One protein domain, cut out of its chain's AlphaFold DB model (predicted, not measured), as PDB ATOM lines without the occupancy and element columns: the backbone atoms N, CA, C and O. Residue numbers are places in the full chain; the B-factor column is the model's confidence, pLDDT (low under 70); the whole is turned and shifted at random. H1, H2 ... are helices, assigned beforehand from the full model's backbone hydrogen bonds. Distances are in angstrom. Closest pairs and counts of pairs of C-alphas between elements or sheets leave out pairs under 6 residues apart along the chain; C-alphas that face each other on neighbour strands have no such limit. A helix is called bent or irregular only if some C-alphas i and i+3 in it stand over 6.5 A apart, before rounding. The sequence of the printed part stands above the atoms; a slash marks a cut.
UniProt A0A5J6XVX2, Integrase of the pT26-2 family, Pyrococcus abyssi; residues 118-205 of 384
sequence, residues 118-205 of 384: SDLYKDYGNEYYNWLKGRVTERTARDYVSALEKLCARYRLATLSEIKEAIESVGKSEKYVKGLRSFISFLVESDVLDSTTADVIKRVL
ATOM      1  N   SER A 118       8.069  -5.093 -43.187       91.12
ATOM      2  CA  SER A 118       7.111  -6.207 -43.199       91.12
ATOM      3  C   SER A 118       7.274  -7.145 -42.006       91.12
ATOM      4  O   SER A 118       6.295  -7.763 -41.604       91.12
ATOM      5  N   ASP A 119       8.487  -7.267 -41.462       88.44
ATOM      6  CA  ASP A 119       8.757  -8.101 -40.289       88.44
ATOM      7  C   ASP A 119       8.388  -7.332 -39.015       88.44
ATOM      8  O   ASP A 119       7.593  -7.830 -38.225       88.44
ATOM      9  N   LEU A 120       8.761  -6.048 -38.921       89.69
ATOM     10  CA  LEU A 120       8.260  -5.153 -37.866       89.69
ATOM     11  C   LEU A 120       6.725  -5.105 -37.808       89.69
ATOM     12  O   LEU A 120       6.156  -4.965 -36.731       89.69
ATOM     13  N   TYR A 121       6.031  -5.216 -38.945       93.94
ATOM     14  CA  TYR A 121       4.567  -5.255 -38.960       93.94
ATOM     15  C   TYR A 121       3.981  -6.564 -38.404       93.94
ATOM     16  O   TYR A 121       2.877  -6.540 -37.863       93.94
ATOM     17  N   LYS A 122       4.703  -7.689 -38.496       91.19
ATOM     18  CA  LYS A 122       4.314  -8.940 -37.820       91.19
ATOM     19  C   LYS A 122       4.500  -8.805 -36.312       91.19
ATOM     20  O   LYS A 122       3.607  -9.186 -35.563       91.19
ATOM     21  N   ASP A 123       5.626  -8.221 -35.901       87.44
ATOM     22  CA  ASP A 123       6.027  -8.124 -34.495       87.44
ATOM     23  C   ASP A 123       5.200  -7.091 -33.708       87.44
ATOM     24  O   ASP A 123       4.866  -7.338 -32.556       87.44
ATOM     25  N   TYR A 124       4.849  -5.953 -34.328       91.38
ATOM     26  CA  TYR A 124       4.192  -4.812 -33.664       91.38
ATOM     27  C   TYR A 124       2.809  -4.442 -34.245       91.38
ATOM     28  O   TYR A 124       2.292  -3.341 -34.020       91.38
ATOM     29  N   GLY A 125       2.206  -5.307 -35.067       90.88
ATOM     30  CA  GLY A 125       0.955  -5.001 -35.778       90.88
ATOM     31  C   GLY A 125      -0.250  -4.768 -34.855       90.88
ATOM     32  O   GLY A 125      -1.105  -3.924 -35.150       90.88
ATOM     33  N   ASN A 126      -0.297  -5.467 -33.717       92.56
ATOM     34  CA  ASN A 126      -1.382  -5.378 -32.732       92.56
ATOM     35  C   ASN A 126      -1.265  -4.109 -31.875       92.56
ATOM     36  O   ASN A 126      -2.240  -3.376 -31.684       92.56
ATOM     37  N   GLU A 127      -0.053  -3.815 -31.416       93.06
ATOM     38  CA  GLU A 127       0.356  -2.614 -30.693       93.06
ATOM     39  C   GLU A 127       0.040  -1.376 -31.534       93.06
ATOM     40  O   GLU A 127      -0.611  -0.443 -31.057       93.06
ATOM     41  N   TYR A 128       0.398  -1.416 -32.821       95.38
ATOM     42  CA  TYR A 128       0.054  -0.376 -33.780       95.38
ATOM     43  C   TYR A 128      -1.461  -0.177 -33.914       95.38
ATOM     44  O   TYR A 128      -1.925   0.964 -33.894       95.38
ATOM     45  N   TYR A 129      -2.253  -1.249 -34.035       94.38
ATOM     46  CA  TYR A 129      -3.713  -1.124 -34.135       94.38
ATOM     47  C   TYR A 129      -4.324  -0.489 -32.876       94.38
ATOM     48  O   TYR A 129      -5.187   0.387 -32.986       94.38
ATOM     49  N   ASN A 130      -3.834  -0.859 -31.691       93.00
ATOM     50  CA  ASN A 130      -4.270  -0.275 -30.422       93.00
ATOM     51  C   ASN A 130      -3.872   1.209 -30.299       93.00
ATOM     52  O   ASN A 130      -4.727   2.043 -29.994       93.00
ATOM     53  N   TRP A 131      -2.627   1.565 -30.632       94.31
ATOM     54  CA  TRP A 131      -2.156   2.958 -30.714       94.31
ATOM     55  C   TRP A 131      -2.977   3.790 -31.717       94.31
ATOM     56  O   TRP A 131      -3.286   4.961 -31.476       94.31
ATOM     57  N   LEU A 132      -3.389   3.180 -32.832       94.00
ATOM     58  CA  LEU A 132      -4.114   3.847 -33.912       94.00
ATOM     59  C   LEU A 132      -5.567   4.180 -33.536       94.00
ATOM     60  O   LEU A 132      -6.061   5.245 -33.924       94.00
ATOM     61  N   LYS A 133      -6.244   3.326 -32.753       90.12
ATOM     62  CA  LYS A 133      -7.636   3.542 -32.305       90.12
ATOM     63  C   LYS A 133      -7.844   4.847 -31.538       90.12
ATOM     64  O   LYS A 133      -8.882   5.480 -31.700       90.12
ATOM     65  N   GLY A 134      -6.859   5.277 -30.748       85.50
ATOM     66  CA  GLY A 134      -6.921   6.547 -30.014       85.50
ATOM     67  C   GLY A 134      -6.724   7.797 -30.884       85.50
ATOM     68  O   GLY A 134      -6.930   8.909 -30.405       85.50
ATOM     69  N   ARG A 135      -6.303   7.643 -32.150       89.62
ATOM     70  CA  ARG A 135      -5.816   8.750 -33.001       89.62
ATOM     71  C   ARG A 135      -6.626   8.984 -34.270       89.62
ATOM     72  O   ARG A 135      -6.605  10.089 -34.813       89.62
ATOM     73  N   VAL A 136      -7.328   7.971 -34.773       88.81
ATOM     74  CA  VAL A 136      -8.160   8.073 -35.983       88.81
ATOM     75  C   VAL A 136      -9.507   7.384 -35.784       88.81
ATOM     76  O   VAL A 136      -9.694   6.602 -34.863       88.81
ATOM     77  N   THR A 137     -10.463   7.643 -36.680       85.81
ATOM     78  CA  THR A 137     -11.745   6.921 -36.635       85.81
ATOM     79  C   THR A 137     -11.533   5.421 -36.845       85.81
ATOM     80  O   THR A 137     -10.718   5.030 -37.678       85.81
ATOM     81  N   GLU A 138     -12.334   4.586 -36.186       87.88
ATOM     82  CA  GLU A 138     -12.306   3.118 -36.308       87.88
ATOM     83  C   GLU A 138     -12.340   2.624 -37.775       87.88
ATOM     84  O   GLU A 138     -11.661   1.671 -38.151       87.88
ATOM     85  N   ARG A 139     -13.059   3.328 -38.666       85.69
ATOM     86  CA  ARG A 139     -13.039   3.042 -40.114       85.69
ATOM     87  C   ARG A 139     -11.664   3.294 -40.741       85.69
ATOM     88  O   ARG A 139     -11.227   2.512 -41.576       85.69
ATOM     89  N   THR A 140     -11.002   4.388 -40.367       90.44
ATOM     90  CA  THR A 140      -9.645   4.728 -40.823       90.44
ATOM     91  C   THR A 140      -8.613   3.753 -40.263       90.44
ATOM     92  O   THR A 140      -7.719   3.356 -41.006       90.44
ATOM     93  N   ALA A 141      -8.760   3.330 -39.003       93.19
ATOM     94  CA  ALA A 141      -7.881   2.341 -38.387       93.19
ATOM     95  C   ALA A 141      -7.909   1.019 -39.170       93.19
ATOM     96  O   ALA A 141      -6.873   0.579 -39.672       93.19
ATOM     97  N   ARG A 142      -9.108   0.462 -39.401       92.69
ATOM     98  CA  ARG A 142      -9.303  -0.738 -40.235       92.69
ATOM     99  C   ARG A 142      -8.825  -0.567 -41.678       92.69
ATOM    100  O   ARG A 142      -8.218  -1.481 -42.228       92.69
ATOM    101  N   ASP A 143      -9.053   0.599 -42.289       94.06
ATOM    102  CA  ASP A 143      -8.572   0.898 -43.646       94.06
ATOM    103  C   ASP A 143      -7.034   0.917 -43.752       94.06
ATOM    104  O   ASP A 143      -6.505   0.576 -44.811       94.06
ATOM    105  N   TYR A 144      -6.320   1.324 -42.697       96.31
ATOM    106  CA  TYR A 144      -4.853   1.329 -42.660       96.31
ATOM    107  C   TYR A 144      -4.284  -0.049 -42.319       96.31
ATOM    108  O   TYR A 144      -3.383  -0.501 -43.020       96.31
ATOM    109  N   VAL A 145      -4.822  -0.723 -41.298       95.94
ATOM    110  CA  VAL A 145      -4.421  -2.087 -40.907       95.94
ATOM    111  C   VAL A 145      -4.608  -3.049 -42.081       95.94
ATOM    112  O   VAL A 145      -3.638  -3.633 -42.547       95.94
ATOM    113  N   SER A 146      -5.794  -3.081 -42.698       96.31
ATOM    114  CA  SER A 146      -6.046  -3.986 -43.828       96.31
ATOM    115  C   SER A 146      -5.259  -3.647 -45.101       96.31
ATOM    116  O   SER A 146      -5.120  -4.491 -45.990       96.31
ATOM    117  N   ALA A 147      -4.751  -2.418 -45.230       96.00
ATOM    118  CA  ALA A 147      -3.810  -2.065 -46.289       96.00
ATOM    119  C   ALA A 147      -2.385  -2.542 -45.958       96.00
ATOM    120  O   ALA A 147      -1.686  -3.021 -46.848       96.00
ATOM    121  N   LEU A 148      -1.965  -2.450 -44.694       96.31
ATOM    122  CA  LEU A 148      -0.649  -2.895 -44.236       96.31
ATOM    123  C   LEU A 148      -0.507  -4.412 -44.237       96.31
ATOM    124  O   LEU A 148       0.477  -4.895 -44.786       96.31
ATOM    125  N   GLU A 149      -1.502  -5.149 -43.739       95.81
ATOM    126  CA  GLU A 149      -1.571  -6.616 -43.824       95.81
ATOM    127  C   GLU A 149      -1.324  -7.090 -45.261       95.81
ATOM    128  O   GLU A 149      -0.408  -7.866 -45.526       95.81
ATOM    129  N   LYS A 150      -2.087  -6.550 -46.221       95.62
ATOM    130  CA  LYS A 150      -1.987  -6.911 -47.645       95.62
ATOM    131  C   LYS A 150      -0.652  -6.524 -48.276       95.62
ATOM    132  O   LYS A 150      -0.193  -7.215 -49.181       95.62
ATOM    133  N   LEU A 151      -0.047  -5.420 -47.836       95.19
ATOM    134  CA  LEU A 151       1.245  -4.967 -48.346       95.19
ATOM    135  C   LEU A 151       2.384  -5.836 -47.798       95.19
ATOM    136  O   LEU A 151       3.185  -6.347 -48.574       95.19
ATOM    137  N   CYS A 152       2.414  -6.056 -46.483       93.94
ATOM    138  CA  CYS A 152       3.474  -6.786 -45.786       93.94
ATOM    139  C   CYS A 152       3.405  -8.304 -46.019       93.94
ATOM    140  O   CYS A 152       4.439  -8.965 -45.991       93.94
ATOM    141  N   ALA A 153       2.218  -8.854 -46.304       93.31
ATOM    142  CA  ALA A 153       2.062 -10.249 -46.722       93.31
ATOM    143  C   ALA A 153       2.542 -10.510 -48.163       93.31
ATOM    144  O   ALA A 153       2.894 -11.639 -48.492       93.31
ATOM    145  N   ARG A 154       2.543  -9.486 -49.034       93.69
ATOM    146  CA  ARG A 154       2.908  -9.623 -50.457       93.69
ATOM    147  C   ARG A 154       4.327  -9.151 -50.781       93.69
ATOM    148  O   ARG A 154       4.906  -9.633 -51.751       93.69
ATOM    149  N   TYR A 155       4.873  -8.216 -50.007       92.38
ATOM    150  CA  TYR A 155       6.167  -7.587 -50.264       92.38
ATOM    151  C   TYR A 155       7.058  -7.628 -49.024       92.38
ATOM    152  O   TYR A 155       6.614  -7.312 -47.918       92.38
ATOM    153  N   ARG A 156       8.341  -7.941 -49.224       89.31
ATOM    154  CA  ARG A 156       9.399  -7.641 -48.257       89.31
ATOM    155  C   ARG A 156       9.753  -6.163 -48.409       89.31
ATOM    156  O   ARG A 156      10.082  -5.724 -49.499       89.31
ATOM    157  N   LEU A 157       9.625  -5.388 -47.340       89.38
ATOM    158  CA  LEU A 157       9.844  -3.941 -47.327       89.38
ATOM    159  C   LEU A 157      11.166  -3.634 -46.605       89.38
ATOM    160  O   LEU A 157      11.158  -2.989 -45.555       89.38
ATOM    161  N   ALA A 158      12.287  -4.151 -47.121       84.62
ATOM    162  CA  ALA A 158      13.609  -4.056 -46.491       84.62
ATOM    163  C   ALA A 158      14.520  -2.981 -47.111       84.62
ATOM    164  O   ALA A 158      15.524  -2.611 -46.511       84.62
ATOM    165  N   THR A 159      14.171  -2.426 -48.269       83.44
ATOM    166  CA  THR A 159      14.928  -1.365 -48.946       83.44
ATOM    167  C   THR A 159      14.006  -0.273 -49.487       83.44
ATOM    168  O   THR A 159      12.802  -0.462 -49.667       83.44
ATOM    169  N   LEU A 160      14.573   0.897 -49.797       85.25
ATOM    170  CA  LEU A 160      13.814   1.994 -50.407       85.25
ATOM    171  C   LEU A 160      13.278   1.646 -51.808       85.25
ATOM    172  O   LEU A 160      12.242   2.194 -52.189       85.25
ATOM    173  N   SER A 161      13.944   0.747 -52.550       82.81
ATOM    174  CA  SER A 161      13.459   0.279 -53.858       82.81
ATOM    175  C   SER A 161      12.237  -0.615 -53.692       82.81
ATOM    176  O   SER A 161      11.171  -0.264 -54.190       82.81
ATOM    177  N   GLU A 162      12.327  -1.666 -52.868       87.38
ATOM    178  CA  GLU A 162      11.192  -2.558 -52.584       87.38
ATOM    179  C   GLU A 162       9.976  -1.787 -52.043       87.38
ATOM    180  O   GLU A 162       8.842  -2.030 -52.453       87.38
ATOM    181  N   ILE A 163      10.192  -0.805 -51.156       91.12
ATOM    182  CA  ILE A 163       9.115   0.052 -50.633       91.12
ATOM    183  C   ILE A 163       8.475   0.887 -51.749       91.12
ATOM    184  O   ILE A 163       7.250   1.038 -51.786       91.12
ATOM    185  N   LYS A 164       9.277   1.438 -52.664       91.25
ATOM    186  CA  LYS A 164       8.778   2.208 -53.810       91.25
ATOM    187  C   LYS A 164       7.998   1.310 -54.774       91.25
ATOM    188  O   LYS A 164       6.889   1.683 -55.153       91.25
ATOM    189  N   GLU A 165       8.530   0.139 -55.108       91.69
ATOM    190  CA  GLU A 165       7.923  -0.864 -55.991       91.69
ATOM    191  C   GLU A 165       6.602  -1.397 -55.424       91.69
ATOM    192  O   GLU A 165       5.589  -1.414 -56.126       91.69
ATOM    193  N   ALA A 166       6.561  -1.738 -54.133       93.94
ATOM    194  CA  ALA A 166       5.347  -2.171 -53.444       93.94
ATOM    195  C   ALA A 166       4.266  -1.075 -53.420       93.94
ATOM    196  O   ALA A 166       3.076  -1.353 -53.567       93.94
ATOM    197  N   ILE A 167       4.656   0.196 -53.270       94.50
ATOM    198  CA  ILE A 167       3.726   1.332 -53.340       94.50
ATOM    199  C   ILE A 167       3.291   1.639 -54.784       94.50
ATOM    200  O   ILE A 167       2.156   2.078 -55.005       94.50
ATOM    201  N   GLU A 168       4.145   1.387 -55.774       93.69
ATOM    202  CA  GLU A 168       3.827   1.505 -57.201       93.69
ATOM    203  C   GLU A 168       2.857   0.409 -57.662       93.69
ATOM    204  O   GLU A 168       1.862   0.732 -58.318       93.69
ATOM    205  N   SER A 169       3.042  -0.836 -57.217       92.94
ATOM    206  CA  SER A 169       2.165  -1.970 -57.547       92.94
ATOM    207  C   SER A 169       0.731  -1.815 -57.017       92.94
ATOM    208  O   SER A 169      -0.219  -2.248 -57.669       92.94
ATOM    209  N   VAL A 170       0.541  -1.133 -55.877       92.50
ATOM    210  CA  VAL A 170      -0.785  -0.766 -55.332       92.50
ATOM    211  C   VAL A 170      -1.295   0.590 -55.856       92.50
ATOM    212  O   VAL A 170      -2.190   1.210 -55.265       92.50
ATOM    213  N   GLY A 171      -0.723   1.091 -56.957       91.62
ATOM    214  CA  GLY A 171      -1.170   2.296 -57.663       91.62
ATOM    215  C   GLY A 171      -0.997   3.601 -56.880       91.62
ATOM    216  O   GLY A 171      -1.735   4.564 -57.119       91.62
ATOM    217  N   LYS A 172      -0.067   3.636 -55.913       90.75
ATOM    218  CA  LYS A 172       0.147   4.736 -54.947       90.75
ATOM    219  C   LYS A 172      -1.128   5.124 -54.185       90.75
ATOM    220  O   LYS A 172      -1.358   6.299 -53.884       90.75
ATOM    221  N   SER A 173      -1.971   4.131 -53.900       92.12
ATOM    222  CA  SER A 173      -3.249   4.295 -53.205       92.12
ATOM    223  C   SER A 173      -3.076   4.930 -51.820       92.12
ATOM    224  O   SER A 173      -2.234   4.523 -51.018       92.12
ATOM    225  N   GLU A 174      -3.910   5.933 -51.529       91.12
ATOM    226  CA  GLU A 174      -3.815   6.767 -50.326       91.12
ATOM    227  C   GLU A 174      -3.863   5.951 -49.024       91.12
ATOM    228  O   GLU A 174      -3.155   6.292 -48.081       91.12
ATOM    229  N   LYS A 175      -4.639   4.858 -48.980       94.00
ATOM    230  CA  LYS A 175      -4.754   3.990 -47.793       94.00
ATOM    231  C   LYS A 175      -3.437   3.293 -47.456       94.00
ATOM    232  O   LYS A 175      -3.005   3.354 -46.312       94.00
ATOM    233  N   TYR A 176      -2.785   2.699 -48.454       95.56
ATOM    234  CA  TYR A 176      -1.494   2.025 -48.294       95.56
ATOM    235  C   TYR A 176      -0.405   3.024 -47.910       95.56
ATOM    236  O   TYR A 176       0.312   2.821 -46.935       95.56
ATOM    237  N   VAL A 177      -0.334   4.153 -48.622       95.75
ATOM    238  CA  VAL A 177       0.677   5.181 -48.356       95.75
ATOM    239  C   VAL A 177       0.492   5.809 -46.972       95.75
ATOM    240  O   VAL A 177       1.462   5.928 -46.229       95.75
ATOM    241  N   LYS A 178      -0.729   6.206 -46.586       95.88
ATOM    242  CA  LYS A 178      -0.969   6.793 -45.258       95.88
ATOM    243  C   LYS A 178      -0.864   5.765 -44.136       95.88
ATOM    244  O   LYS A 178      -0.306   6.110 -43.099       95.88
ATOM    245  N   GLY A 179      -1.321   4.531 -44.353       96.31
ATOM    246  CA  GLY A 179      -1.141   3.424 -43.414       96.31
ATOM    247  C   GLY A 179       0.336   3.175 -43.123       96.31
ATOM    248  O   GLY A 179       0.740   3.230 -41.968       96.31
ATOM    249  N   LEU A 180       1.170   3.032 -44.158       96.75
ATOM    250  CA  LEU A 180       2.609   2.807 -43.993       96.75
ATOM    251  C   LEU A 180       3.323   3.994 -43.340       96.75
ATOM    252  O   LEU A 180       4.110   3.800 -42.421       96.75
ATOM    253  N   ARG A 181       2.991   5.235 -43.716       96.94
ATOM    254  CA  ARG A 181       3.517   6.429 -43.022       96.94
ATOM    255  C   ARG A 181       3.112   6.489 -41.546       96.94
ATOM    256  O   ARG A 181       3.909   6.950 -40.735       96.94
ATOM    257  N   SER A 182       1.885   6.075 -41.231       97.38
ATOM    258  CA  SER A 182       1.327   6.019 -39.876       97.38
ATOM    259  C   SER A 182       2.045   4.960 -39.038       97.38
ATOM    260  O   SER A 182       2.516   5.276 -37.949       97.38
ATOM    261  N   PHE A 183       2.247   3.758 -39.585       97.44
ATOM    262  CA  PHE A 183       3.025   2.698 -38.941       97.44
ATOM    263  C   PHE A 183       4.485   3.109 -38.702       97.44
ATOM    264  O   PHE A 183       4.987   2.963 -37.595       97.44
ATOM    265  N   ILE A 184       5.139   3.744 -39.680       95.62
ATOM    266  CA  ILE A 184       6.497   4.291 -39.507       95.62
ATOM    267  C   ILE A 184       6.539   5.367 -38.408       95.62
ATOM    268  O   ILE A 184       7.527   5.455 -37.691       95.62
ATOM    269  N   SER A 185       5.503   6.200 -38.247       96.12
ATOM    270  CA  SER A 185       5.438   7.130 -37.106       96.12
ATOM    271  C   SER A 185       5.275   6.408 -35.769       96.12
ATOM    272  O   SER A 185       5.947   6.782 -34.819       96.12
ATOM    273  N   PHE A 186       4.445   5.366 -35.701       95.94
ATOM    274  CA  PHE A 186       4.311   4.531 -34.506       95.94
ATOM    275  C   PHE A 186       5.635   3.844 -34.121       95.94
ATOM    276  O   PHE A 186       5.996   3.851 -32.948       95.94
ATOM    277  N   LEU A 187       6.396   3.326 -35.094       92.25
ATOM    278  CA  LEU A 187       7.715   2.727 -34.847       92.25
ATOM    279  C   LEU A 187       8.726   3.742 -34.286       92.25
ATOM    280  O   LEU A 187       9.572   3.363 -33.483       92.25
ATOM    281  N   VAL A 188       8.625   5.021 -34.672       91.56
ATOM    282  CA  VAL A 188       9.432   6.108 -34.084       91.56
ATOM    283  C   VAL A 188       8.957   6.460 -32.676       91.56
ATOM    284  O   VAL A 188       9.777   6.596 -31.781       91.56
ATOM    285  N   GLU A 189       7.646   6.574 -32.453       91.25
ATOM    286  CA  GLU A 189       7.087   6.841 -31.116       91.25
ATOM    287  C   GLU A 189       7.300   5.691 -30.116       91.25
ATOM    288  O   GLU A 189       7.148   5.899 -28.917       91.25
ATOM    289  N   SER A 190       7.642   4.497 -30.604       83.75
ATOM    290  CA  SER A 190       7.937   3.304 -29.799       83.75
ATOM    291  C   SER A 190       9.443   3.016 -29.683       83.75
ATOM    292  O   SER A 190       9.814   1.917 -29.282       83.75
ATOM    293  N   ASP A 191      10.309   3.950 -30.102       82.31
ATOM    294  CA  ASP A 191      11.780   3.826 -30.140       82.31
ATOM    295  C   ASP A 191      12.335   2.619 -30.943       82.31
ATOM    296  O   ASP A 191      13.518   2.283 -30.858       82.31
ATOM    297  N   VAL A 192      11.509   1.986 -31.787       83.31
ATOM    298  CA  VAL A 192      11.888   0.853 -32.658       83.31
ATOM    299  C   VAL A 192      12.642   1.328 -33.906       83.31
ATOM    300  O   VAL A 192      13.489   0.611 -34.443       83.31
ATOM    301  N   LEU A 193      12.341   2.536 -34.388       83.44
ATOM    302  CA  LEU A 193      12.927   3.124 -35.592       83.44
ATOM    303  C   LEU A 193      13.373   4.562 -35.322       83.44
ATOM    304  O   LEU A 193      12.608   5.360 -34.794       83.44
ATOM    305  N   ASP A 194      14.584   4.933 -35.736       81.75
ATOM    306  CA  ASP A 194      15.045   6.311 -35.576       81.75
ATOM    307  C   ASP A 194      14.358   7.279 -36.560       81.75
ATOM    308  O   ASP A 194      13.960   6.920 -37.675       81.75
ATOM    309  N   SER A 195      14.234   8.540 -36.143       80.81
ATOM    310  CA  SER A 195      13.543   9.591 -36.895       80.81
ATOM    311  C   SER A 195      14.186   9.891 -38.254       80.81
ATOM    312  O   SER A 195      13.465  10.131 -39.223       80.81
ATOM    313  N   THR A 196      15.516   9.815 -38.364       81.81
ATOM    314  CA  THR A 196      16.249  10.063 -39.619       81.81
ATOM    315  C   THR A 196      15.894   9.011 -40.668       81.81
ATOM    316  O   THR A 196      15.511   9.350 -41.793       81.81
ATOM    317  N   THR A 197      15.954   7.734 -40.290       79.50
ATOM    318  CA  THR A 197      15.577   6.599 -41.139       79.50
ATOM    319  C   THR A 197      14.102   6.680 -41.535       79.50
ATOM    320  O   THR A 197      13.751   6.558 -42.713       79.50
ATOM    321  N   ALA A 198      13.228   6.965 -40.565       86.75
ATOM    322  CA  ALA A 198      11.800   7.145 -40.794       86.75
ATOM    323  C   ALA A 198      11.496   8.262 -41.805       86.75
ATOM    324  O   ALA A 198      10.637   8.077 -42.675       86.75
ATOM    325  N   ASP A 199      12.197   9.394 -41.737       86.62
ATOM    326  CA  ASP A 199      12.035  10.506 -42.674       86.62
ATOM    327  C   ASP A 199      12.532  10.171 -44.080       86.62
ATOM    328  O   ASP A 199      11.865  10.526 -45.058       86.62
ATOM    329  N   VAL A 200      13.647   9.447 -44.213       85.56
ATOM    330  CA  VAL A 200      14.128   8.952 -45.515       85.56
ATOM    331  C   VAL A 200      13.079   8.045 -46.167       85.56
ATOM    332  O   VAL A 200      12.692   8.293 -47.313       85.56
ATOM    333  N   ILE A 201      12.522   7.077 -45.433       88.31
ATOM    334  CA  ILE A 201      11.448   6.206 -45.944       88.31
ATOM    335  C   ILE A 201      10.198   7.037 -46.282       88.31
ATOM    336  O   ILE A 201       9.617   6.917 -47.365       88.31
ATOM    337  N   LYS A 202       9.794   7.963 -45.405       91.06
ATOM    338  CA  LYS A 202       8.643   8.852 -45.636       91.06
ATOM    339  C   LYS A 202       8.812   9.748 -46.876       91.06
ATOM    340  O   LYS A 202       7.792  10.217 -47.385       91.06
ATOM    341  N   ARG A 203      10.015   9.978 -47.424       88.06
ATOM    342  CA  ARG A 203      10.186  10.746 -48.680       88.06
ATOM    343  C   ARG A 203       9.668  10.007 -49.916       88.06
ATOM    344  O   ARG A 203       9.125  10.673 -50.800       88.06
ATOM    345  N   VAL A 204       9.777   8.676 -49.989       86.81
ATOM    346  CA  VAL A 204       9.264   7.900 -51.144       86.81
ATOM    347  C   VAL A 204       7.750   7.660 -51.069       86.81
ATOM    348  O   VAL A 204       7.081   7.527 -52.093       86.81
ATOM    349  N   LEU A 205       7.179   7.708 -49.862       91.81
ATOM    350  CA  LEU A 205       5.757   7.480 -49.580       91.81
ATOM    351  C   LEU A 205       4.868   8.683 -49.950       91.81
ATOM    352  O   LEU A 205       4.338   9.383 -49.076       91.81
TER     353      LEU A 205
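What this domain is: This is residues 118 to 205 of the 384 residues of the protein "Integrase of the pT26-2 family" of Pyrococcus abyssi (UniProt A0A5J6XVX2). Two helical hairpins are set crosswise: H1 and H2 fold back on each other side by side, and H4 crosses H2 nearly at a right angle, with H5 folded back beside H4. The shorter H3 joins the two hairpins along the chain and packs on H5 at one end of the body, while H4 lies nearest the middle. The printed part has 88 residues with five named helices, H1 to H5 in order along the chain, and no named strand; the class is all helix. The whole is compact and rounded, with a radius of gyration of the C-alphas of 11.9 A and spans of 32 by 26 by 20 A.

How they stand to each other: H1, residues 118 to 133, is irregular, with C-alphas 123 and 126 8.1 A apart, and has a kink of 70 degrees near residue 125. It touches H2, residues 138 to 154, as a helical hairpin at a shallow tilt of 2 degrees, opposite ways; their closest C-alphas, of Ser 118 and Cys 152, are 4.5 A apart. H3, residues 160 to 169, is close to H2 but not clearly touching, the closest C-alphas being those of Leu 151 and Ala 166 at 7.1 A. H4, residues 174 to 189, is the hub. With residues 175 to 180 alone it touches H2, about perpendicular at 89 degrees, and the C-alphas of Tyr 144 and Gly 179 come closest at 4.3 A. H1 and H4 only just touch, with 3 pairs of C-alphas within 8 A, the closest those of Tyr 128 and Phe 186 at 6.5 A. H4 forms a second helical hairpin with H5, residues 195 to 204, at a shallow tilt of 8 degrees, opposite ways; they touch closest at the C-alphas of Val 188 and Ser 195, 6.1 A apart. H5 touches H3 at a steep tilt of 39 degrees, the same way, with the C-alphas of Lys 164 and Val 204 closest at 6.3 A. H5 is apart from H1 and H2, and H3 is apart from H1. Every O i to N i+4 pair is within hydrogen-bond range in H3 and H4, against 10 of 12 in H1, 11 of 13 in H2 and 5 of 6 in H5.

Where its parts are: H1 begins at C-alpha 118 (7.111, -6.207, -43.199) and is 20.8 A long from first to last C-alpha. H2 measures 24.4 A, H3 14.2 A and H4 22.1 A, with C-alpha 174 at (-3.815, 6.767, -50.326). H5, 15.0 A, ends at C-alpha 204 (9.264, 7.900, -51.144).

The domain as a whole: The two C-alphas farthest apart, of Gly 134 and Ser 161, are 32.0 A apart. The printed part has no cut, and the four links between the helices are tight. Mean pLDDT of the printed part is 91.0, and no printed residue is under 70.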